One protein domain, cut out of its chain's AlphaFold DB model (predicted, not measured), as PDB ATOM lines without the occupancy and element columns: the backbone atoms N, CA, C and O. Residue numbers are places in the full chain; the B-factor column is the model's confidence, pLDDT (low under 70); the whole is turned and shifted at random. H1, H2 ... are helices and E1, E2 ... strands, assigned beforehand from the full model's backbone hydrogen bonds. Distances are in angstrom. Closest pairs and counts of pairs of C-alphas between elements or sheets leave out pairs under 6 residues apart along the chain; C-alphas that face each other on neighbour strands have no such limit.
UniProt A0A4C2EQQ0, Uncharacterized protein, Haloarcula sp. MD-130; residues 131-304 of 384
ATOM      1  N   ALA A 131     238.750 132.280 227.211       95.62
ATOM      2  CA  ALA A 131     237.938 131.932 228.370       95.62
ATOM      3  C   ALA A 131     236.439 132.045 228.072       95.62
ATOM      4  O   ALA A 131     235.665 131.215 228.510       95.62
ATOM      5  N   ARG A 132     236.001 133.027 227.276       95.38
ATOM      6  CA  ARG A 132     234.585 133.112 226.885       95.38
ATOM      7  C   ARG A 132     234.122 131.861 226.139       95.38
ATOM      8  O   ARG A 132     233.012 131.405 226.378       95.38
ATOM      9  N   VAL A 133     234.965 131.330 225.257       96.06
ATOM     10  CA  VAL A 133     234.622 130.189 224.403       96.06
ATOM     11  C   VAL A 133     234.880 128.853 225.089       96.06
ATOM     12  O   VAL A 133     234.019 127.993 225.043       96.06
ATOM     13  N   VAL A 134     236.036 128.656 225.715       95.00
ATOM     14  CA  VAL A 134     236.494 127.336 226.178       95.00
ATOM     15  C   VAL A 134     236.277 127.136 227.678       95.00
ATOM     16  O   VAL A 134     236.000 126.031 228.114       95.00
ATOM     17  N   ASP A 135     236.348 128.198 228.478       94.31
ATOM     18  CA  ASP A 135     236.215 128.119 229.939       94.31
ATOM     19  C   ASP A 135     235.307 129.236 230.474       94.31
ATOM     20  O   ASP A 135     235.758 130.162 231.164       94.31
ATOM     21  N   PRO A 136     234.013 129.216 230.101       93.75
ATOM     22  CA  PRO A 136     233.105 130.325 230.370       93.75
ATOM     23  C   PRO A 136     232.857 130.527 231.868       93.75
ATOM     24  O   PRO A 136     232.452 131.616 232.273       93.75
ATOM     25  N   THR A 137     233.107 129.513 232.694       93.12
ATOM     26  CA  THR A 137     233.000 129.544 234.160       93.12
ATOM     27  C   THR A 137     234.269 130.060 234.843       93.12
ATOM     28  O   THR A 137     234.196 130.451 236.007       93.12
ATOM     29  N   LEU A 138     235.395 130.125 234.116       93.94
ATOM     30  CA  LEU A 138     236.738 130.508 234.569       93.94
ATOM     31  C   LEU A 138     237.406 129.543 235.549       93.94
ATOM     32  O   LEU A 138     238.476 129.861 236.070       93.94
ATOM     33  N   MET A 139     236.804 128.398 235.846       91.50
ATOM     34  CA  MET A 139     237.307 127.558 236.933       91.50
ATOM     35  C   MET A 139     238.552 126.789 236.509       91.50
ATOM     36  O   MET A 139     239.474 126.660 237.309       91.50
ATOM     37  N   PHE A 140     238.627 126.342 235.252       90.62
ATOM     38  CA  PHE A 140     239.834 125.689 234.740       90.62
ATOM     39  C   PHE A 140     240.994 126.693 234.704       90.62
ATOM     40  O   PHE A 140     242.054 126.468 235.280       90.62
ATOM     41  N   SER A 141     240.749 127.884 234.153       93.25
ATOM     42  CA  SER A 141     241.740 128.951 234.010       93.25
ATOM     43  C   SER A 141     242.222 129.535 235.335       93.25
ATOM     44  O   SER A 141     243.364 129.990 235.417       93.25
ATOM     45  N   LEU A 142     241.338 129.660 236.330       93.62
ATOM     46  CA  LEU A 142     241.622 130.430 237.543       93.62
ATOM     47  C   LEU A 142     241.805 129.577 238.794       93.62
ATOM     48  O   LEU A 142     242.578 129.997 239.650       93.62
ATOM     49  N   LEU A 143     241.132 128.430 238.895       91.19
ATOM     50  CA  LEU A 143     241.181 127.546 240.067       91.19
ATOM     51  C   LEU A 143     241.974 126.255 239.808       91.19
ATOM     52  O   LEU A 143     242.057 125.413 240.694       91.19
ATOM     53  N   GLY A 144     242.546 126.083 238.609       81.31
ATOM     54  CA  GLY A 144     243.406 124.938 238.296       81.31
ATOM     55  C   GLY A 144     242.679 123.600 238.417       81.31
ATOM     56  O   GLY A 144     243.228 122.641 238.951       81.31
ATOM     57  N   LEU A 145     241.428 123.540 237.948       80.12
ATOM     58  CA  LEU A 145     240.586 122.343 238.040       80.12
ATOM     59  C   LEU A 145     240.942 121.241 237.028       80.12
ATOM     60  O   LEU A 145     240.136 120.337 236.824       80.12
ATOM     61  N   ASP A 146     242.121 121.276 236.408       73.62
ATOM     62  CA  ASP A 146     242.553 120.271 235.428       73.62
ATOM     63  C   ASP A 146     242.508 118.853 236.021       73.62
ATOM     64  O   ASP A 146     241.980 117.931 235.408       73.62
ATOM     65  N   GLU A 147     242.941 118.695 237.276       70.94
ATOM     66  CA  GLU A 147     242.881 117.411 237.995       70.94
ATOM     67  C   GLU A 147     241.443 116.969 238.339       70.94
ATOM     68  O   GLU A 147     241.208 115.800 238.648       70.94
ATOM     69  N   TYR A 148     240.472 117.886 238.286       75.88
ATOM     70  CA  TYR A 148     239.057 117.612 238.546       75.88
ATOM     71  C   TYR A 148     238.264 117.300 237.274       75.88
ATOM     72  O   TYR A 148     237.172 116.742 237.384       75.88
ATOM     73  N   VAL A 149     238.798 117.594 236.084       80.06
ATOM     74  CA  VAL A 149     238.172 117.246 234.792       80.06
ATOM     75  C   VAL A 149     237.855 115.755 234.743       80.06
ATOM     76  O   VAL A 149     236.719 115.385 234.468       80.06
ATOM     77  N   ASP A 150     238.818 114.917 235.136       80.38
ATOM     78  CA  ASP A 150     238.689 113.453 235.157       80.38
ATOM     79  C   ASP A 150     237.615 112.940 236.138       80.38
ATOM     80  O   ASP A 150     237.231 111.768 236.099       80.38
ATOM     81  N   THR A 151     237.149 113.791 237.059       82.00
ATOM     82  CA  THR A 151     236.074 113.448 238.002       82.00
ATOM     83  C   THR A 151     234.683 113.726 237.441       82.00
ATOM     84  O   THR A 151     233.706 113.224 237.995       82.00
ATOM     85  N   LEU A 152     234.587 114.490 236.349       85.81
ATOM     86  CA  LEU A 152     233.336 114.781 235.658       85.81
ATOM     87  C   LEU A 152     233.055 113.713 234.583       85.81
ATOM     88  O   LEU A 152     233.984 113.181 233.970       85.81
ATOM     89  N   PRO A 153     231.781 113.378 234.306       86.44
ATOM     90  CA  PRO A 153     231.455 112.440 233.236       86.44
ATOM     91  C   PRO A 153     231.862 112.996 231.867       86.44
ATOM     92  O   PRO A 153     231.475 114.101 231.505       86.44
ATOM     93  N   HIS A 154     232.594 112.231 231.059       88.25
ATOM     94  CA  HIS A 154     232.919 112.640 229.690       88.25
ATOM     95  C   HIS A 154     231.800 112.255 228.717       88.25
ATOM     96  O   HIS A 154     231.444 111.082 228.592       88.25
ATOM     97  N   ILE A 155     231.295 113.236 227.969       87.50
ATOM     98  CA  ILE A 155     230.344 113.021 226.864       87.50
ATOM     99  C   ILE A 155     231.108 112.703 225.577       87.50
ATOM    100  O   ILE A 155     230.667 111.889 224.762       87.50
ATOM    101  N   ALA A 156     232.283 113.310 225.408       87.12
ATOM    102  CA  ALA A 156     233.222 112.992 224.343       87.12
ATOM    103  C   ALA A 156     234.653 113.066 224.883       87.12
ATOM    104  O   ALA A 156     235.097 114.120 225.324       87.12
ATOM    105  N   GLU A 157     235.380 111.950 224.834       84.69
ATOM    106  CA  GLU A 157     236.738 111.867 225.393       84.69
ATOM    107  C   GLU A 157     237.780 112.592 224.533       84.69
ATOM    108  O   GLU A 157     238.738 113.137 225.065       84.69
ATOM    109  N   HIS A 158     237.619 112.601 223.205       92.12
ATOM    110  CA  HIS A 158     238.556 113.282 222.310       92.12
ATOM    111  C   HIS A 158     237.954 113.554 220.927       92.12
ATOM    112  O   HIS A 158     237.528 112.638 220.215       92.12
ATOM    113  N   ILE A 159     237.993 114.818 220.517       93.12
ATOM    114  CA  ILE A 159     237.619 115.318 219.199       93.12
ATOM    115  C   ILE A 159     238.827 116.088 218.648       93.12
ATOM    116  O   ILE A 159     239.178 117.135 219.196       93.12
ATOM    117  N   PRO A 160     239.472 115.603 217.571       94.00
ATOM    118  CA  PRO A 160     240.614 116.296 216.985       94.00
ATOM    119  C   PRO A 160     240.247 117.673 216.416       94.00
ATOM    120  O   PRO A 160     239.164 117.853 215.850       94.00
ATOM    121  N   GLY A 161     241.191 118.607 216.448       94.00
ATOM    122  CA  GLY A 161     241.098 119.898 215.780       94.00
ATOM    123  C   GLY A 161     240.784 119.745 214.287       94.00
ATOM    124  O   GLY A 161     241.263 118.839 213.592       94.00
ATOM    125  N   GLY A 162     239.908 120.609 213.782       91.81
ATOM    126  CA  GLY A 162     239.356 120.556 212.430       91.81
ATOM    127  C   GLY A 162     238.326 119.443 212.203       91.81
ATOM    128  O   GLY A 162     237.840 119.284 211.077       91.81
ATOM    129  N   LYS A 163     237.984 118.647 213.226       93.38
ATOM    130  CA  LYS A 163     236.793 117.787 213.223       93.38
ATOM    131  C   LYS A 163     235.655 118.489 213.943       93.38
ATOM    132  O   LYS A 163     235.858 119.109 214.981       93.38
ATOM    133  N   VAL A 164     234.469 118.355 213.362       92.19
ATOM    134  CA  VAL A 164     233.235 118.983 213.827       92.19
ATOM    135  C   VAL A 164     232.242 117.911 214.251       92.19
ATOM    136  O   VAL A 164     232.207 116.822 213.666       92.19
ATOM    137  N   THR A 165     231.452 118.225 215.264       91.81
ATOM    138  CA  THR A 165     230.412 117.382 215.848       91.81
ATOM    139  C   THR A 165     229.183 118.230 216.165       91.81
ATOM    140  O   THR A 165     229.285 119.446 216.291       91.81
ATOM    141  N   GLU A 166     228.024 117.589 216.327       90.75
ATOM    142  CA  GLU A 166     226.789 118.284 216.727       90.75
ATOM    143  C   GLU A 166     226.942 118.983 218.095       90.75
ATOM    144  O   GLU A 166     226.409 120.070 218.286       90.75
ATOM    145  N   LEU A 167     227.767 118.433 219.003       91.06
ATOM    146  CA  LEU A 167     228.089 119.057 220.295       91.06
ATOM    147  C   LEU A 167     228.742 120.436 220.140       91.06
ATOM    148  O   LEU A 167     228.513 121.314 220.966       91.06
ATOM    149  N   ASP A 168     229.543 120.632 219.091       93.50
ATOM    150  CA  ASP A 168     230.198 121.916 218.836       93.50
ATOM    151  C   ASP A 168     229.192 122.980 218.409       93.50
ATOM    152  O   ASP A 168     229.283 124.120 218.856       93.50
ATOM    153  N   GLU A 169     228.234 122.607 217.556       92.38
ATOM    154  CA  GLU A 169     227.183 123.505 217.069       92.38
ATOM    155  C   GLU A 169     226.246 123.913 218.214       92.38
ATOM    156  O   GLU A 169     226.006 125.106 218.425       92.38
ATOM    157  N   ASP A 170     225.787 122.937 219.004       92.94
ATOM    158  CA  ASP A 170     224.912 123.169 220.157       92.94
ATOM    159  C   ASP A 170     225.603 124.042 221.213       92.94
ATOM    160  O   ASP A 170     225.034 125.022 221.708       92.94
ATOM    161  N   TYR A 171     226.862 123.729 221.528       94.94
ATOM    162  CA  TYR A 171     227.654 124.511 222.468       94.94
ATOM    163  C   TYR A 171     227.884 125.943 221.971       94.94
ATOM    164  O   TYR A 171     227.687 126.905 222.719       94.94
ATOM    165  N   ALA A 172     228.269 126.101 220.702       95.94
ATOM    166  CA  ALA A 172     228.533 127.402 220.107       95.94
ATOM    167  C   ALA A 172     227.289 128.295 220.083       95.94
ATOM    168  O   ALA A 172     227.398 129.498 220.327       95.94
ATOM    169  N   PHE A 173     226.105 127.715 219.866       93.69
ATOM    170  CA  PHE A 173     224.842 128.438 219.962       93.69
ATOM    171  C   PHE A 173     224.618 128.995 221.375       93.69
ATOM    172  O   PHE A 173     224.426 130.201 221.540       93.69
ATOM    173  N   VAL A 174     224.711 128.146 222.404       92.88
ATOM    174  CA  VAL A 174     224.457 128.548 223.800       92.88
ATOM    175  C   VAL A 174     225.466 129.596 224.283       92.88
ATOM    176  O   VAL A 174     225.088 130.617 224.864       92.88
ATOM    177  N   ILE A 175     226.756 129.377 224.025       93.88
ATOM    178  CA  ILE A 175     227.826 130.292 224.443       93.88
ATOM    179  C   ILE A 175     227.827 131.584 223.625       93.88
ATOM    180  O   ILE A 175     228.062 132.661 224.186       93.88
ATOM    181  N   GLY A 176     227.517 131.502 222.330       91.38
ATOM    182  CA  GLY A 176     227.319 132.661 221.468       91.38
ATOM    183  C   GLY A 176     226.207 133.566 221.993       91.38
ATOM    184  O   GLY A 176     226.428 134.766 222.178       91.38
ATOM    185  N   GLU A 177     225.046 133.001 222.344       90.44
ATOM    186  CA  GLU A 177     223.949 133.764 222.953       90.44
ATOM    187  C   GLU A 177     224.343 134.379 224.302       90.44
ATOM    188  O   GLU A 177     224.100 135.569 224.531       90.44
ATOM    189  N   TYR A 178     224.997 133.607 225.177       89.44
ATOM    190  CA  TYR A 178     225.414 134.077 226.500       89.44
ATOM    191  C   TYR A 178     226.366 135.282 226.422       89.44
ATOM    192  O   TYR A 178     226.174 136.279 227.125       89.44
ATOM    193  N   TRP A 179     227.371 135.230 225.541       89.62
ATOM    194  CA  TRP A 179     228.359 136.303 225.387       89.62
ATOM    195  C   TRP A 179     227.989 137.371 224.361       89.62
ATOM    196  O   TRP A 179     228.715 138.363 224.237       89.62
ATOM    197  N   ASN A 180     226.888 137.189 223.627       90.94
ATOM    198  CA  ASN A 180     226.555 137.987 222.449       90.94
ATOM    199  C   ASN A 180     227.724 137.999 221.433       90.94
ATOM    200  O   ASN A 180     228.159 139.059 220.970       90.94
ATOM    201  N   ILE A 181     228.244 136.807 221.140       93.56
ATOM    202  CA  ILE A 181     229.237 136.509 220.098       93.56
ATOM    203  C   ILE A 181     228.502 135.748 218.990       93.56
ATOM    204  O   ILE A 181     227.551 135.023 219.275       93.56
ATOM    205  N   ASP A 182     228.900 135.935 217.732       96.62
ATOM    206  CA  ASP A 182     228.339 135.143 216.635       96.62
ATOM    207  C   ASP A 182     228.608 133.646 216.900       96.62
ATOM    208  O   ASP A 182     229.773 133.287 217.095       96.62
ATOM    209  N   PRO A 183     227.586 132.768 216.948       96.12
ATOM    210  CA  PRO A 183     227.801 131.335 217.133       96.12
ATOM    211  C   PRO A 183     228.799 130.742 216.135       96.12
ATOM    212  O   PRO A 183     229.574 129.870 216.516       96.12
ATOM    213  N   GLU A 184     228.854 131.248 214.898       96.69
ATOM    214  CA  GLU A 184     229.848 130.799 213.913       96.69
ATOM    215  C   GLU A 184     231.279 131.119 214.380       96.69
ATOM    216  O   GLU A 184     232.168 130.286 214.264       96.69
ATOM    217  N   GLU A 185     231.505 132.290 214.990       97.81
ATOM    218  CA  GLU A 185     232.816 132.689 215.525       97.81
ATOM    219  C   GLU A 185     233.231 131.800 216.709       97.81
ATOM    220  O   GLU A 185     234.399 131.426 216.837       97.81
ATOM    221  N   VAL A 186     232.274 131.428 217.567       97.12
ATOM    222  CA  VAL A 186     232.507 130.489 218.678       97.12
ATOM    223  C   VAL A 186     232.853 129.100 218.140       97.12
ATOM    224  O   VAL A 186     233.824 128.493 218.594       97.12
ATOM    225  N   PHE A 187     232.084 128.618 217.164       96.75
ATOM    226  CA  PHE A 187     232.261 127.314 216.535       96.75
ATOM    227  C   PHE A 187     233.603 127.204 215.803       96.75
ATOM    228  O   PHE A 187     234.371 126.269 216.044       96.75
ATOM    229  N   GLU A 188     233.919 128.175 214.941       96.56
ATOM    230  CA  GLU A 188     235.181 128.221 214.202       96.56
ATOM    231  C   GLU A 188     236.365 128.184 215.169       96.56
ATOM    232  O   GLU A 188     237.235 127.334 215.015       96.56
ATOM    233  N   TYR A 189     236.359 129.024 216.210       96.75
ATOM    234  CA  TYR A 189     237.450 129.068 217.182       96.75
ATOM    235  C   TYR A 189     237.585 127.774 217.988       96.75
ATOM    236  O   TYR A 189     238.687 127.255 218.152       96.75
ATOM    237  N   LEU A 190     236.477 127.237 218.507       95.19
ATOM    238  CA  LEU A 190     236.503 126.031 219.335       95.19
ATOM    239  C   LEU A 190     237.022 124.816 218.557       95.19
ATOM    240  O   LEU A 190     237.775 124.001 219.093       95.19
ATOM    241  N   THR A 191     236.652 124.711 217.281       95.62
ATOM    242  CA  THR A 191     237.040 123.584 216.425       95.62
ATOM    243  C   THR A 191     238.503 123.631 215.977       95.62
ATOM    244  O   THR A 191     238.986 122.638 215.430       95.62
ATOM    245  N   GLU A 192     239.247 124.710 216.250       95.44
ATOM    246  CA  GLU A 192     240.704 124.757 216.044       95.44
ATOM    247  C   GLU A 192     241.466 123.833 217.009       95.44
ATOM    248  O   GLU A 192     242.575 123.397 216.688       95.44
ATOM    249  N   PHE A 193     240.871 123.500 218.159       94.88
ATOM    250  CA  PHE A 193     241.519 122.748 219.232       94.88
ATOM    251  C   PHE A 193     241.173 121.255 219.213       94.88
ATOM    252  O   PHE A 193     240.038 120.858 218.923       94.88
ATOM    253  N   ASP A 194     242.151 120.439 219.610       94.88
ATOM    254  CA  ASP A 194     241.884 119.106 220.147       94.88
ATOM    255  C   ASP A 194     241.142 119.285 221.477       94.88
ATOM    256  O   ASP A 194     241.623 119.989 222.367       94.88
ATOM    257  N   ARG A 195     239.954 118.688 221.602       94.12
ATOM    258  CA  ARG A 195     239.070 118.935 222.748       94.12
ATOM    259  C   ARG A 195     238.313 117.697 223.199       94.12
ATOM    260  O   ARG A 195     237.999 116.821 222.396       94.12
ATOM    261  N   ALA A 196     237.987 117.663 224.477       93.38
ATOM    262  CA  ALA A 196     237.011 116.773 225.083       93.38
ATOM    263  C   ALA A 196     235.767 117.581 225.476       93.38
ATOM    264  O   ALA A 196     235.825 118.806 225.556       93.38
ATOM    265  N   TYR A 197     234.661 116.898 225.752       93.06
ATOM    266  CA  TYR A 197     233.493 117.486 226.404       93.06
ATOM    267  C   TYR A 197     233.219 116.762 227.712       93.06
ATOM    268  O   TYR A 197     232.996 115.544 227.713       93.06
ATOM    269  N   VAL A 198     233.199 117.528 228.800       91.88
ATOM    270  CA  VAL A 198     232.751 117.071 230.115       91.88
ATOM    271  C   VAL A 198     231.315 117.506 230.351       91.88
ATOM    272  O   VAL A 198     230.936 118.635 230.038       91.88
ATOM    273  N   ASP A 199     230.510 116.598 230.882       90.81
ATOM    274  CA  ASP A 199     229.157 116.883 231.327       90.81
ATOM    275  C   ASP A 199     229.197 117.674 232.630       90.81
ATOM    276  O   ASP A 199     229.959 117.348 233.545       90.81
ATOM    277  N   THR A 200     228.365 118.706 232.725       89.94
ATOM    278  CA  THR A 200     228.259 119.521 233.937       89.94
ATOM    279  C   THR A 200     226.810 119.869 234.232       89.94
ATOM    280  O   THR A 200     225.958 119.856 233.347       89.94
ATOM    281  N   SER A 201     226.540 120.280 235.470       88.06
ATOM    282  CA  SER A 201     225.236 120.779 235.919       88.06
ATOM    283  C   SER A 201     224.772 122.058 235.202       88.06
ATOM    284  O   SER A 201     223.623 122.467 235.365       88.06
ATOM    285  N   LEU A 202     225.637 122.703 234.406       87.75
ATOM    286  CA  LEU A 202     225.301 123.884 233.606       87.75
ATOM    287  C   LEU A 202     225.027 123.531 232.140       87.75
ATOM    288  O   LEU A 202     223.965 123.847 231.606       87.75
ATOM    289  N   LEU A 203     226.033 122.959 231.484       89.06
ATOM    290  CA  LEU A 203     226.038 122.497 230.098       89.06
ATOM    291  C   LEU A 203     227.301 121.653 229.857       89.06
ATOM    292  O   LEU A 203     228.263 121.789 230.618       89.06
ATOM    293  N   PRO A 204     227.371 120.859 228.778       91.12
ATOM    294  CA  PRO A 204     228.629 120.257 228.358       91.12
ATOM    295  C   PRO A 204     229.698 121.338 228.159       91.12
ATOM    296  O   PRO A 204     229.513 122.244 227.346       91.12
ATOM    297  N   LEU A 205     230.801 121.268 228.904       93.00
ATOM    298  CA  LEU A 205     231.914 122.206 228.771       93.00
ATOM    299  C   LEU A 205     233.042 121.561 227.962       93.00
ATOM    300  O   LEU A 205     233.396 120.408 228.227       93.00
ATOM    301  N   PRO A 206     233.627 122.277 226.988       93.88
ATOM    302  CA  PRO A 206     234.821 121.813 226.325       93.88
ATOM    303  C   PRO A 206     236.003 121.894 227.288       93.88
ATOM    304  O   PRO A 206     236.162 122.847 228.047       93.88
ATOM    305  N   TYR A 207     236.869 120.900 227.202       91.50
ATOM    306  CA  TYR A 207     238.168 120.903 227.847       91.50
ATOM    307  C   TYR A 207     239.236 120.680 226.786       91.50
ATOM    308  O   TYR A 207     239.070 119.824 225.915       91.50
ATOM    309  N   ILE A 208     240.316 121.455 226.835       91.81
ATOM    310  CA  ILE A 208     241.445 121.295 225.919       91.81
ATOM    311  C   ILE A 208     242.709 121.017 226.729       91.81
ATOM    312  O   ILE A 208     242.938 121.645 227.754       91.81
ATOM    313  N   GLU A 209     243.558 120.112 226.257       84.56
ATOM    314  CA  GLU A 209     244.859 119.838 226.887       84.56
ATOM    315  C   GLU A 209     245.899 120.885 226.431       84.56
ATOM    316  O   GLU A 209     246.880 120.573 225.753       84.56
ATOM    317  N   ASP A 210     245.643 122.163 226.731       80.19
ATOM    318  CA  ASP A 210     246.504 123.299 226.370       80.19
ATOM    319  C   ASP A 210     246.664 124.280 227.543       80.19
ATOM    320  O   ASP A 210     246.051 125.354 227.600       80.19
ATOM    321  N   ASP A 211     247.546 123.907 228.474       81.75
ATOM    322  CA  ASP A 211     247.882 124.667 229.686       81.75
ATOM    323  C   ASP A 211     248.272 126.127 229.392       81.75
ATOM    324  O   ASP A 211     248.018 127.040 230.181       81.75
ATOM    325  N   ASP A 212     248.871 126.378 228.226       91.19
ATOM    326  CA  ASP A 212     249.382 127.683 227.824       91.19
ATOM    327  C   ASP A 212     248.245 128.709 227.655       91.19
ATOM    328  O   ASP A 212     248.434 129.905 227.927       91.19
ATOM    329  N   HIS A 213     247.066 128.282 227.191       92.19
ATOM    330  CA  HIS A 213     245.892 129.150 227.072       92.19
ATOM    331  C   HIS A 213     245.282 129.492 228.434       92.19
ATOM    332  O   HIS A 213     245.056 130.679 228.712       92.19
ATOM    333  N   TYR A 214     245.083 128.495 229.295       92.88
ATOM    334  CA  TYR A 214     244.564 128.682 230.653       92.88
ATOM    335  C   TYR A 214     245.498 129.567 231.490       92.88
ATOM    336  O   TYR A 214     245.066 130.549 232.105       92.88
ATOM    337  N   GLU A 215     246.814 129.340 231.414       92.56
ATOM    338  CA  GLU A 215     247.792 130.145 232.145       92.56
ATOM    339  C   GLU A 215     247.797 131.612 231.674       92.56
ATOM    340  O   GLU A 215     247.949 132.541 232.479       92.56
ATOM    341  N   ARG A 216     247.586 131.871 230.374       93.88
ATOM    342  CA  ARG A 216     247.432 133.244 229.855       93.88
ATOM    343  C   ARG A 216     246.224 133.956 230.461       93.88
ATOM    344  O   ARG A 216     246.327 135.154 230.749       93.88
ATOM    345  N   VAL A 217     245.109 133.255 230.669       94.50
ATOM    346  CA  VAL A 217     243.933 133.812 231.353       94.50
ATOM    347  C   VAL A 217     244.282 134.119 232.808       94.50
ATOM    348  O   VAL A 217     244.150 135.273 233.219       94.50
ATOM    349  N   SER A 218     244.825 133.149 233.548       93.62
ATOM    350  CA  SER A 218     245.262 133.322 234.942       93.62
ATOM    351  C   SER A 218     246.159 134.554 235.116       93.62
ATOM    352  O   SER A 218     245.856 135.470 235.886       93.62
ATOM    353  N   ARG A 219     247.224 134.659 234.309       91.94
ATOM    354  CA  ARG A 219     248.172 135.787 234.335       91.94
ATOM    355  C   ARG A 219     247.510 137.140 234.080       91.94
ATOM    356  O   ARG A 219     247.946 138.135 234.654       91.94
ATOM    357  N   ARG A 220     246.474 137.202 233.239       91.12
ATOM    358  CA  ARG A 220     245.747 138.449 232.945       91.12
ATOM    359  C   ARG A 220     244.917 138.930 234.138       91.12
ATOM    360  O   ARG A 220     244.780 140.137 234.329       91.12
ATOM    361  N   PHE A 221     244.355 138.005 234.912       90.25
ATOM    362  CA  PHE A 221     243.545 138.314 236.094       90.25
ATOM    363  C   PHE A 221     244.384 138.555 237.354       90.25
ATOM    364  O   PHE A 221     243.921 139.246 238.268       90.25
ATOM    365  N   ARG A 222     245.622 138.053 237.399       89.38
ATOM    366  CA  ARG A 222     246.550 138.333 238.499       89.38
ATOM    367  C   ARG A 222     246.803 139.829 238.662       89.38
ATOM    368  O   ARG A 222     246.851 140.607 237.710       89.38
ATOM    369  N   GLN A 223     246.990 140.232 239.911       88.44
ATOM    370  CA  GLN A 223     247.374 141.594 240.268       88.44
ATOM    371  C   GLN A 223     248.855 141.664 240.615       88.44
ATOM    372  O   GLN A 223     249.496 140.663 240.924       88.44
ATOM    373  N   VAL A 224     249.406 142.874 240.611       86.44
ATOM    374  CA  VAL A 224     250.771 143.085 241.101       86.44
ATOM    375  C   VAL A 224     250.890 142.756 242.584       86.44
ATOM    376  O   VAL A 224     249.994 143.047 243.370       86.44
ATOM    377  N   GLU A 225     252.034 142.222 242.999       81.19
ATOM    378  CA  GLU A 225     252.269 141.764 244.374       81.19
ATOM    379  C   GLU A 225     251.905 142.810 245.445       81.19
ATOM    380  O   GLU A 225     251.273 142.496 246.455       81.19
ATOM    381  N   GLY A 226     252.244 144.084 245.209       75.94
ATOM    382  CA  GLY A 226     251.942 145.177 246.139       75.94
ATOM    383  C   GLY A 226     250.453 145.305 246.473       75.94
ATOM    384  O   GLY A 226     250.100 145.750 247.561       75.94
ATOM    385  N   VAL A 227     249.574 144.864 245.573       79.38
ATOM    386  CA  VAL A 227     248.130 144.816 245.793       79.38
ATOM    387  C   VAL A 227     247.729 143.711 246.766       79.38
ATOM    388  O   VAL A 227     246.886 143.961 247.629       79.38
ATOM    389  N   TYR A 228     248.307 142.516 246.646       76.50
ATOM    390  CA  TYR A 228     248.019 141.401 247.551       76.50
ATOM    391  C   TYR A 228     248.545 141.678 248.958       76.50
ATOM    392  O   TYR A 228     247.861 141.394 249.930       76.50
ATOM    393  N   ARG A 229     249.675 142.381 249.092       69.69
ATOM    394  CA  ARG A 229     250.182 142.822 250.407       69.69
ATOM    395  C   ARG A 229     249.260 143.809 251.135       69.69
ATOM    396  O   ARG A 229     249.343 143.942 252.353       69.69
ATOM    397  N   MET A 230     248.416 144.539 250.403       67.50
ATOM    398  CA  MET A 230     247.391 145.419 250.985       67.50
ATOM    399  C   MET A 230     246.083 144.683 251.283       67.50
ATOM    400  O   MET A 230     245.228 145.221 251.990       67.50
ATOM    401  N   PHE A 231     245.905 143.487 250.726       67.88
ATOM    402  CA  PHE A 231     244.748 142.650 250.980       67.88
ATOM    403  C   PHE A 231     244.837 142.062 252.392       67.88
ATOM    404  O   PHE A 231     245.921 141.784 252.900       67.88
ATOM    405  N   ARG A 232     243.688 141.920 253.050       65.00
ATOM    406  CA  ARG A 232     243.574 141.298 254.373       65.00
ATOM    407  C   ARG A 232     242.487 140.236 254.310       65.00
ATOM    408  O   ARG A 232     241.416 140.417 254.879       65.00
ATOM    409  N   GLY A 233     242.759 139.177 253.548       68.00
ATOM    410  CA  GLY A 233     241.911 137.990 253.536       68.00
ATOM    411  C   GLY A 233     241.909 137.350 254.921       68.00
ATOM    412  O   GLY A 233     242.945 137.308 255.584       68.00
ATOM    413  N   THR A 234     240.743 136.899 255.365       77.56
ATOM    414  CA  THR A 234     240.564 136.146 256.614       77.56
ATOM    415  C   THR A 234     239.674 134.950 256.312       77.56
ATOM    416  O   THR A 234     238.948 134.984 255.320       77.56
ATOM    417  N   SER A 235     239.707 133.944 257.184       82.94
ATOM    418  CA  SER A 235     238.813 132.779 257.124       82.94
ATOM    419  C   SER A 235     237.348 133.209 256.981       82.94
ATOM    420  O   SER A 235     236.707 132.850 256.002       82.94
ATOM    421  N   ASP A 236     236.879 134.142 257.824       81.62
ATOM    422  CA  ASP A 236     235.517 134.694 257.733       81.62
ATOM    423  C   ASP A 236     235.140 135.202 256.324       81.62
ATOM    424  O   ASP A 236     234.018 134.990 255.877       81.62
ATOM    425  N   HIS A 237     236.069 135.842 255.596       79.25
ATOM    426  CA  HIS A 237     235.796 136.326 254.237       79.25
ATOM    427  C   HIS A 237     235.690 135.183 253.219       79.25
ATOM    428  O   HIS A 237     234.894 135.267 252.287       79.25
ATOM    429  N   ILE A 238     236.519 134.147 253.367       85.12
ATOM    430  CA  ILE A 238     236.503 132.968 252.494       85.12
ATOM    431  C   ILE A 238     235.200 132.199 252.724       85.12
ATOM    432  O   ILE A 238     234.495 131.886 251.765       85.12
ATOM    433  N   GLN A 239     234.841 131.982 253.992       87.25
ATOM    434  CA  GLN A 239     233.594 131.342 254.390       87.25
ATOM    435  C   GLN A 239     232.367 132.100 253.866       87.25
ATOM    436  O   GLN A 239     231.487 131.476 253.287       87.25
ATOM    437  N   GLU A 240     232.315 133.429 254.001       84.69
ATOM    438  CA  GLU A 240     231.191 134.236 253.502       84.69
ATOM    439  C   GLU A 240     230.981 134.065 251.988       84.69
ATOM    440  O   GLU A 240     229.850 133.890 251.529       84.69
ATOM    441  N   VAL A 241     232.065 134.087 251.202       85.00
ATOM    442  CA  VAL A 241     231.991 133.903 249.742       85.00
ATOM    443  C   VAL A 241     231.557 132.481 249.387       85.00
ATOM    444  O   VAL A 241     230.690 132.311 248.526       85.00
ATOM    445  N   GLY A 242     232.120 131.473 250.056       87.19
ATOM    446  CA  GLY A 242     231.754 130.072 249.854       87.19
ATOM    447  C   GLY A 242     230.288 129.789 250.194       87.19
ATOM    448  O   GLY A 242     229.555 129.227 249.381       87.19
ATOM    449  N   GLU A 243     229.817 130.245 251.355       87.44
ATOM    450  CA  GLU A 243     228.428 130.066 251.793       87.44
ATOM    451  C   GLU A 243     227.434 130.814 250.897       87.44
ATOM    452  O   GLU A 243     226.366 130.279 250.592       87.44
ATOM    453  N   GLU A 244     227.768 132.024 250.424       84.38
ATOM    454  CA  GLU A 244     226.926 132.726 249.449       84.38
ATOM    455  C   GLU A 244     226.800 131.927 248.144       84.38
ATOM    456  O   GLU A 244     225.703 131.843 247.581       84.38
ATOM    457  N   PHE A 245     227.897 131.340 247.661       86.38
ATOM    458  CA  PHE A 245     227.884 130.518 246.457       86.38
ATOM    459  C   PHE A 245     226.999 129.276 246.633       86.38
ATOM    460  O   PHE A 245     226.077 129.069 245.840       86.38
ATOM    461  N   ILE A 246     227.196 128.510 247.709       87.69
ATOM    462  CA  ILE A 246     226.372 127.328 248.001       87.69
ATOM    463  C   ILE A 246     224.901 127.708 248.166       87.69
ATOM    464  O   ILE A 246     224.032 127.063 247.586       87.69
ATOM    465  N   GLY A 247     224.600 128.811 248.855       82.12
ATOM    466  CA  GLY A 247     223.228 129.297 248.985       82.12
ATOM    467  C   GLY A 247     222.558 129.600 247.638       82.12
ATOM    468  O   GLY A 247     221.347 129.424 247.506       82.12
ATOM    469  N   ARG A 248     223.318 130.025 246.617       82.06
ATOM    470  CA  ARG A 248     222.806 130.220 245.246       82.06
ATOM    471  C   ARG A 248     222.606 128.899 244.507       82.06
ATOM    472  O   ARG A 248     221.619 128.785 243.782       82.06
ATOM    473  N   ILE A 249     223.495 127.924 244.697       83.62
ATOM    474  CA  ILE A 249     223.349 126.562 244.156       83.62
ATOM    475  C   ILE A 249     222.077 125.915 244.714       83.62
ATOM    476  O   ILE A 249     221.210 125.500 243.950       83.62
ATOM    477  N   GLU A 250     221.891 125.943 246.036       82.31
ATOM    478  CA  GLU A 250     220.717 125.370 246.709       82.31
ATOM    479  C   GLU A 250     219.391 126.018 246.277       82.31
ATOM    480  O   GLU A 250     218.332 125.394 246.344       82.31
ATOM    481  N   GLN A 251     219.431 127.275 245.830       79.44
ATOM    482  CA  GLN A 251     218.269 128.003 245.311       79.44
ATOM    483  C   GLN A 251     218.058 127.814 243.801       79.44
ATOM    484  O   GLN A 251     217.150 128.435 243.242       79.44
ATOM    485  N   ASN A 252     218.884 126.997 243.142       75.44
ATOM    486  CA  ASN A 252     218.930 126.825 241.691       75.44
ATOM    487  C   ASN A 252     219.082 128.170 240.944       75.44
ATOM    488  O   ASN A 252     218.370 128.483 239.988       75.44
ATOM    489  N   GLN A 253     219.970 129.025 241.462       74.31
ATOM    490  CA  GLN A 253     220.281 130.366 240.943       74.31
ATOM    491  C   GLN A 253     221.739 130.500 240.481       74.31
ATOM    492  O   GLN A 253     222.181 131.597 240.129       74.31
ATOM    493  N   ALA A 254     222.510 129.417 240.504       80.56
ATOM    494  CA  ALA A 254     223.882 129.416 240.031       80.56
ATOM    495  C   ALA A 254     223.925 129.131 238.523       80.56
ATOM    496  O   ALA A 254     223.630 128.028 238.084       80.56
ATOM    497  N   GLY A 255     224.290 130.144 237.737       85.75
ATOM    498  CA  GLY A 255     224.633 129.992 236.322       85.75
ATOM    499  C   GLY A 255     226.101 130.336 236.076       85.75
ATOM    500  O   GLY A 255     226.829 130.662 237.015       85.75
ATOM    501  N   ILE A 256     226.518 130.357 234.808       89.56
ATOM    502  CA  ILE A 256     227.899 130.663 234.387       89.56
ATOM    503  C   ILE A 256     228.456 131.923 235.082       89.56
ATOM    504  O   ILE A 256     229.561 131.895 235.616       89.56
ATOM    505  N   ALA A 257     227.680 133.012 235.154       86.06
ATOM    506  CA  ALA A 257     228.115 134.259 235.796       86.06
ATOM    507  C   ALA A 257     228.422 134.099 237.299       86.06
ATOM    508  O   ALA A 257     229.363 134.705 237.811       86.06
ATOM    509  N   THR A 258     227.658 133.261 238.005       86.25
ATOM    510  CA  THR A 258     227.891 132.957 239.423       86.25
ATOM    511  C   THR A 258     229.233 132.247 239.600       86.25
ATOM    512  O   THR A 258     230.015 132.630 240.470       86.25
ATOM    513  N   TYR A 259     229.538 131.281 238.727       90.56
ATOM    514  CA  TYR A 259     230.828 130.592 238.717       90.56
ATOM    515  C   TYR A 259     231.988 131.515 238.328       90.56
ATOM    516  O   TYR A 259     233.042 131.446 238.950       90.56
ATOM    517  N   GLN A 260     231.806 132.446 237.388       91.06
ATOM    518  CA  GLN A 260     232.848 133.422 237.037       91.06
ATOM    519  C   GLN A 260     233.249 134.286 238.231       91.06
ATOM    520  O   GLN A 260     234.433 134.470 238.510       91.06
ATOM    521  N   VAL A 261     232.253 134.839 238.927       87.00
ATOM    522  CA  VAL A 261     232.456 135.710 240.090       87.00
ATOM    523  C   VAL A 261     233.193 134.956 241.184       87.00
ATOM    524  O   VAL A 261     234.198 135.446 241.694       87.00
ATOM    525  N   MET A 262     232.705 133.760 241.506       88.94
ATOM    526  CA  MET A 262     233.301 132.906 242.520       88.94
ATOM    527  C   MET A 262     234.741 132.533 242.132       88.94
ATOM    528  O   MET A 262     235.642 132.725 242.944       88.94
ATOM    529  N   SER A 263     234.994 132.116 240.887       92.38
ATOM    530  CA  SER A 263     236.337 131.729 240.425       92.38
ATOM    531  C   SER A 263     237.323 132.888 240.522       92.38
ATOM    532  O   SER A 263     238.471 132.718 240.922       92.38
ATOM    533  N   ILE A 264     236.865 134.100 240.203       90.56
ATOM    534  CA  ILE A 264     237.647 135.328 240.347       90.56
ATOM    535  C   ILE A 264     237.994 135.612 241.815       90.56
ATOM    536  O   ILE A 264     239.121 136.029 242.097       90.56
ATOM    537  N   ASP A 265     237.034 135.440 242.724       87.81
ATOM    538  CA  ASP A 265     237.220 135.692 244.154       87.81
ATOM    539  C   ASP A 265     238.176 134.669 244.781       87.81
ATOM    540  O   ASP A 265     239.132 135.061 245.454       87.81
ATOM    541  N   PHE A 266     237.966 133.378 244.512       90.50
ATOM    542  CA  PHE A 266     238.808 132.303 245.035       90.50
ATOM    543  C   PHE A 266     240.226 132.335 244.466       90.50
ATOM    544  O   PHE A 266     241.174 132.221 245.238       90.50
ATOM    545  N   ALA A 267     240.403 132.648 243.182       91.62
ATOM    546  CA  ALA A 267     241.738 132.860 242.628       91.62
ATOM    547  C   ALA A 267     242.462 134.049 243.282       91.62
ATOM    548  O   ALA A 267     243.656 133.982 243.565       91.62
ATOM    549  N   ASP A 268     241.754 135.145 243.593       88.00
ATOM    550  CA  ASP A 268     242.351 136.258 244.341       88.00
ATOM    551  C   ASP A 268     242.733 135.868 245.779       88.00
ATOM    552  O   ASP A 268     243.732 136.390 246.287       88.00
ATOM    553  N   PHE A 269     241.972 134.978 246.427       88.12
ATOM    554  CA  PHE A 269     242.332 134.418 247.731       88.12
ATOM    555  C   PHE A 269     243.567 133.520 247.639       88.12
ATOM    556  O   PHE A 269     244.497 133.717 248.424       88.12
ATOM    557  N   GLU A 270     243.630 132.608 246.667       89.50
ATOM    558  CA  GLU A 270     244.799 131.750 246.445       89.50
ATOM    559  C   GLU A 270     246.054 132.576 246.189       89.50
ATOM    560  O   GLU A 270     247.042 132.452 246.910       89.50
ATOM    561  N   TRP A 271     245.995 133.518 245.243       88.81
ATOM    562  CA  TRP A 271     247.142 134.369 244.933       88.81
ATOM    563  C   TRP A 271     247.547 135.255 246.110       88.81
ATOM    564  O   TRP A 271     248.726 135.564 246.265       88.81
ATOM    565  N   TYR A 272     246.607 135.674 246.960       85.25
ATOM    566  CA  TYR A 272     246.942 136.358 248.207       85.25
ATOM    567  C   TYR A 272     247.686 135.440 249.185       85.25
ATOM    568  O   TYR A 272     248.681 135.856 249.791       85.25
ATOM    569  N   VAL A 273     247.216 134.205 249.351       87.19
ATOM    570  CA  VAL A 273     247.826 133.236 250.259       87.19
ATOM    571  C   VAL A 273     249.216 132.821 249.780       87.19
ATOM    572  O   VAL A 273     250.136 132.809 250.597       87.19
ATOM    573  N   ASP A 274     249.417 132.659 248.471       86.88
ATOM    574  CA  ASP A 274     250.736 132.442 247.858       86.88
ATOM    575  C   ASP A 274     251.750 133.526 248.252       86.88
ATOM    576  O   ASP A 274     252.929 133.243 248.470       86.88
ATOM    577  N   GLN A 275     251.305 134.787 248.354       83.75
ATOM    578  CA  GLN A 275     252.175 135.902 248.746       83.75
ATOM    579  C   GLN A 275     252.363 136.023 250.262       83.75
ATOM    580  O   GLN A 275     253.413 136.478 250.718       83.75
ATOM    581  N   SER A 276     251.342 135.686 251.052       80.69
ATOM    582  CA  SER A 276     251.377 135.847 252.512       80.69
ATOM    583  C   SER A 276     251.994 134.650 253.244       80.69
ATOM    584  O   SER A 276     252.524 134.823 254.343       80.69
ATOM    585  N   GLY A 277     251.977 133.460 252.635       82.12
ATOM    586  CA  GLY A 277     252.450 132.211 253.234       82.12
ATOM    587  C   GLY A 277     251.517 131.646 254.313       82.12
ATOM    588  O   GLY A 277     251.976 130.891 255.174       82.12
ATOM    589  N   ASP A 278     250.237 132.028 254.312       84.31
ATOM    590  CA  ASP A 278     249.247 131.558 255.287       84.31
ATOM    591  C   ASP A 278     248.677 130.180 254.909       84.31
ATOM    592  O   ASP A 278     247.622 130.049 254.290       84.31
ATOM    593  N   TYR A 279     249.383 129.124 255.312       81.50
ATOM    594  CA  TYR A 279     248.992 127.739 255.029       81.50
ATOM    595  C   TYR A 279     247.627 127.332 255.607       81.50
ATOM    596  O   TYR A 279     247.035 126.372 255.122       81.50
ATOM    597  N   VAL A 280     247.133 128.006 256.652       84.44
ATOM    598  CA  VAL A 280     245.820 127.673 257.228       84.44
ATOM    599  C   VAL A 280     244.720 128.129 256.277       84.44
ATOM    600  O   VAL A 280     243.845 127.334 255.948       84.44
ATOM    601  N   LEU A 281     244.823 129.365 255.780       86.50
ATOM    602  CA  LEU A 281     243.898 129.883 254.771       86.50
ATOM    603  C   LEU A 281     243.992 129.093 253.463       86.50
ATOM    604  O   LEU A 281     242.976 128.892 252.812       86.50
ATOM    605  N   HIS A 282     245.182 128.608 253.094       89.06
ATOM    606  CA  HIS A 282     245.350 127.790 251.890       89.06
ATOM    607  C   HIS A 282     244.476 126.526 251.906       89.06
ATOM    608  O   HIS A 282     243.800 126.231 250.923       89.06
ATOM    609  N   ASN A 283     244.458 125.803 253.031       88.12
ATOM    610  CA  ASN A 283     243.648 124.589 253.167       88.12
ATOM    611  C   ASN A 283     242.151 124.907 253.111       88.12
ATOM    612  O   ASN A 283     241.405 124.217 252.432       88.12
ATOM    613  N   GLU A 284     241.721 125.974 253.783       90.62
ATOM    614  CA  GLU A 284     240.318 126.398 253.774       90.62
ATOM    615  C   GLU A 284     239.849 126.805 252.372       90.62
ATOM    616  O   GLU A 284     238.751 126.447 251.955       90.62
ATOM    617  N   ILE A 285     240.696 127.512 251.620       91.31
ATOM    618  CA  ILE A 285     240.438 127.831 250.213       91.31
ATOM    619  C   ILE A 285     240.316 126.546 249.391       91.31
ATOM    620  O   ILE A 285     239.353 126.408 248.644       91.31
ATOM    621  N   SER A 286     241.238 125.598 249.574       90.38
ATOM    622  CA  SER A 286     241.230 124.319 248.851       90.38
ATOM    623  C   SER A 286     239.951 123.517 249.123       90.38
ATOM    624  O   SER A 286     239.334 123.013 248.187       90.38
ATOM    625  N   ASP A 287     239.498 123.460 250.381       91.25
ATOM    626  CA  ASP A 287     238.253 122.781 250.772       91.25
ATOM    627  C   ASP A 287     237.019 123.406 250.093       91.25
ATOM    628  O   ASP A 287     236.057 122.710 249.752       91.25
ATOM    629  N   TRP A 288     237.019 124.728 249.904       92.19
ATOM    630  CA  TRP A 288     235.958 125.423 249.176       92.19
ATOM    631  C   TRP A 288     236.046 125.205 247.668       92.19
ATOM    632  O   TRP A 288     235.019 124.920 247.055       92.19
ATOM    633  N   VAL A 289     237.240 125.292 247.075       91.38
ATOM    634  CA  VAL A 289     237.462 125.013 245.646       91.38
ATOM    635  C   VAL A 289     237.008 123.593 245.303       91.38
ATOM    636  O   VAL A 289     236.319 123.400 244.303       91.38
ATOM    637  N   GLU A 290     237.282 122.615 246.168       89.56
ATOM    638  CA  GLU A 290     236.789 121.248 245.992       89.56
ATOM    639  C   GLU A 290     235.253 121.176 246.037       89.56
ATOM    640  O   GLU A 290     234.639 120.527 245.190       89.56
ATOM    641  N   GLN A 291     234.602 121.845 246.994       89.00
ATOM    642  CA  GLN A 291     233.133 121.889 247.066       89.00
ATOM    643  C   GLN A 291     232.507 122.548 245.833       89.00
ATOM    644  O   GLN A 291     231.505 122.069 245.307       89.00
ATOM    645  N   ILE A 292     233.119 123.625 245.351       88.56
ATOM    646  CA  ILE A 292     232.724 124.312 244.126       88.56
ATOM    647  C   ILE A 292     232.848 123.377 242.920       88.56
ATOM    648  O   ILE A 292     231.905 123.271 242.138       88.56
ATOM    649  N   ALA A 293     233.977 122.681 242.780       87.94
ATOM    650  CA  ALA A 293     234.198 121.746 241.683       87.94
ATOM    651  C   ALA A 293     233.155 120.619 241.694       87.94
ATOM    652  O   ALA A 293     232.590 120.284 240.657       87.94
ATOM    653  N   ARG A 294     232.826 120.086 242.878       88.19
ATOM    654  CA  ARG A 294     231.784 119.061 243.025       88.19
ATOM    655  C   ARG A 294     230.394 119.555 242.615       88.19
ATOM    656  O   ARG A 294     229.672 118.802 241.973       88.19
ATOM    657  N   SER A 295     230.065 120.826 242.859       88.44
ATOM    658  CA  SER A 295     228.769 121.408 242.461       88.44
ATOM    659  C   SER A 295     228.524 121.492 240.944       88.44
ATOM    660  O   SER A 295     227.394 121.702 240.494       88.44
ATOM    661  N   LEU A 296     229.568 121.288 240.134       87.50
ATOM    662  CA  LEU A 296     229.449 121.147 238.680       87.50
ATOM    663  C   LEU A 296     229.049 119.747 238.248       87.50
ATOM    664  O   LEU A 296     228.688 119.564 237.090       87.50
ATOM    665  N   HIS A 297     229.177 118.754 239.120       87.31
ATOM    666  CA  HIS A 297     228.895 117.382 238.750       87.31
ATOM    667  C   HIS A 297     227.389 117.237 238.465       87.31
ATOM    668  O   HIS A 297     226.575 117.662 239.289       87.31
ATOM    669  N   PRO A 298     226.986 116.639 237.327       79.56
ATOM    670  CA  PRO A 298     225.577 116.572 236.931       79.56
ATOM    671  C   PRO A 298     224.726 115.741 237.906       79.56
ATOM    672  O   PRO A 298     223.562 116.053 238.129       79.56
ATOM    673  N   ASP A 299     225.325 114.720 238.529       69.88
ATOM    674  CA  ASP A 299     224.655 113.825 239.487       69.88
ATOM    675  C   ASP A 299     224.623 114.333 240.943       69.88
ATOM    676  O   ASP A 299     224.208 113.584 241.838       69.88
ATOM    677  N   GLU A 300     225.085 115.553 241.244       58.62
ATOM    678  CA  GLU A 300     224.854 116.075 242.592       58.62
ATOM    679  C   GLU A 300     223.346 116.240 242.815       58.62
ATOM    680  O   GLU A 300     222.675 116.899 242.019       58.62
ATOM    681  N   PRO A 301     222.775 115.645 243.879       42.62
ATOM    682  CA  PRO A 301     221.343 115.686 244.095       42.62
ATOM    683  C   PRO A 301     220.922 117.126 244.389       42.62
ATOM    684  O   PRO A 301     220.940 117.579 245.539       42.62
ATOM    685  N   THR A 302     220.445 117.836 243.368       42.47
ATOM    686  CA  THR A 302     219.403 118.837 243.569       42.47
ATOM    687  C   THR A 302     218.285 118.106 244.290       42.47
ATOM    688  O   THR A 302     217.669 117.220 243.705       42.47
ATOM    689  N   LYS A 303     218.103 118.381 245.590       35.44
ATOM    690  CA  LYS A 303     217.078 117.741 246.430       35.44
ATOM    691  C   LYS A 303     215.792 117.566 245.625       35.44
ATOM    692  O   LYS A 303     215.201 118.576 245.252       35.44
ATOM    693  N   ASP A 304     215.427 116.302 245.401       31.09
ATOM    694  CA  ASP A 304     214.266 115.808 244.659       31.09
ATOM    695  C   ASP A 304     213.159 116.862 244.506       31.09
ATOM    696  O   ASP A 304     212.369 117.103 245.427       31.09
TER     697      ASP A 304
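This is residues 131 to 304 of the 384 residues of an uncharacterized protein of Haloarcula sp. MD-130 (UniProt A0A4C2EQQ0). At one end, H8, H9 and H10 form a three-helix up-and-down bundle; at the other, a small sheet of three strands sits beside a cluster of short H1 with H4 and H5. Short H2 lies in the middle, packed between H9 and H6, and H7 is a small helix across the far end of H9. The printed part has 174 residues, in the order H1 H2 H3 E1 H4 H5 E2 E3 H6 H7 H8 H9 H10; the sheet, E1 E2 E3, is antiparallel and the class is mostly helix. The whole is compact, with a radius of gyration of the C-alphas of 16.7 A and spans of 47 by 42 by 29 A.

E2, residues 195 to 198, is the inner strand between the edge strands E1, residues 154 to 159, and E3, residues 205 to 207. E1 and E2 are antiparallel at 176 degrees, with N 159 and O 195 2.7 A apart, within hydrogen-bond range. E2 and E3, an antiparallel hairpin, stand at 137 degrees, with N 196 and O 207 2.8 A apart, within hydrogen-bond range. H4, residues 166 to 179, only grazes the sheet with residues 167 to 171. H5, residues 183 to 190, touches H4 at a steep tilt of 66 degrees, opposite ways; their closest C-alphas, of Gly 176 and Pro 183, are 4.6 A apart. H1, residues 131 to 134, touches H5, the closest C-alphas being those of Val 133 and Val 186, 6.1 A. H3, residues 146 to 149, only grazes the sheet, and only just is on it, with 5 pairs of C-alphas within 10 A. H2, residues 139 to 143, touches H6, residues 211 to 221, at Ser 141 and Tyr 214, their closest C-alphas, 4.4 A. H9, residues 256 to 276, is the hub and touches H2 with residues 259 to 267 alone, the closest C-alphas being those of Met 139 and Ser 263, 5.5 A. H7, residues 225 to 230, touches H9 about perpendicular, at 88 degrees; the closest C-alphas, of Tyr 228 and Tyr 272, are 5.2 A apart. H8, residues 235 to 250, and H9 form a helical hairpin at a shallow tilt of 17 degrees, their closest C-alphas, of Phe 245 and Met 262, 7.1 A apart. H10, residues 279 to 294, forms another with H9 at 19 degrees, Val 273 and His 282 having the closest C-alphas, 6.2 A. Every O i to N i+4 pair is within hydrogen-bond range in H2, H4, H5, H6, H8, H9 and H10, and 1 of 2 in H7; H1 and H3 are too short for such a pair.

H1 begins at C-alpha 131, (237.938, 131.932, 228.370). H9 is 30.1 A long, H10 22.7 A, H8 22.2 A and H4 20.1 A. H10 ends at C-alpha 294, (231.784, 119.061, 243.025).

The C-alphas farthest apart, of Glu 166 and Met 230, are 48.3 A apart. The printed part has no cut and no long link. Residues 229 to 233 and 299 to 304 have pLDDT under 70.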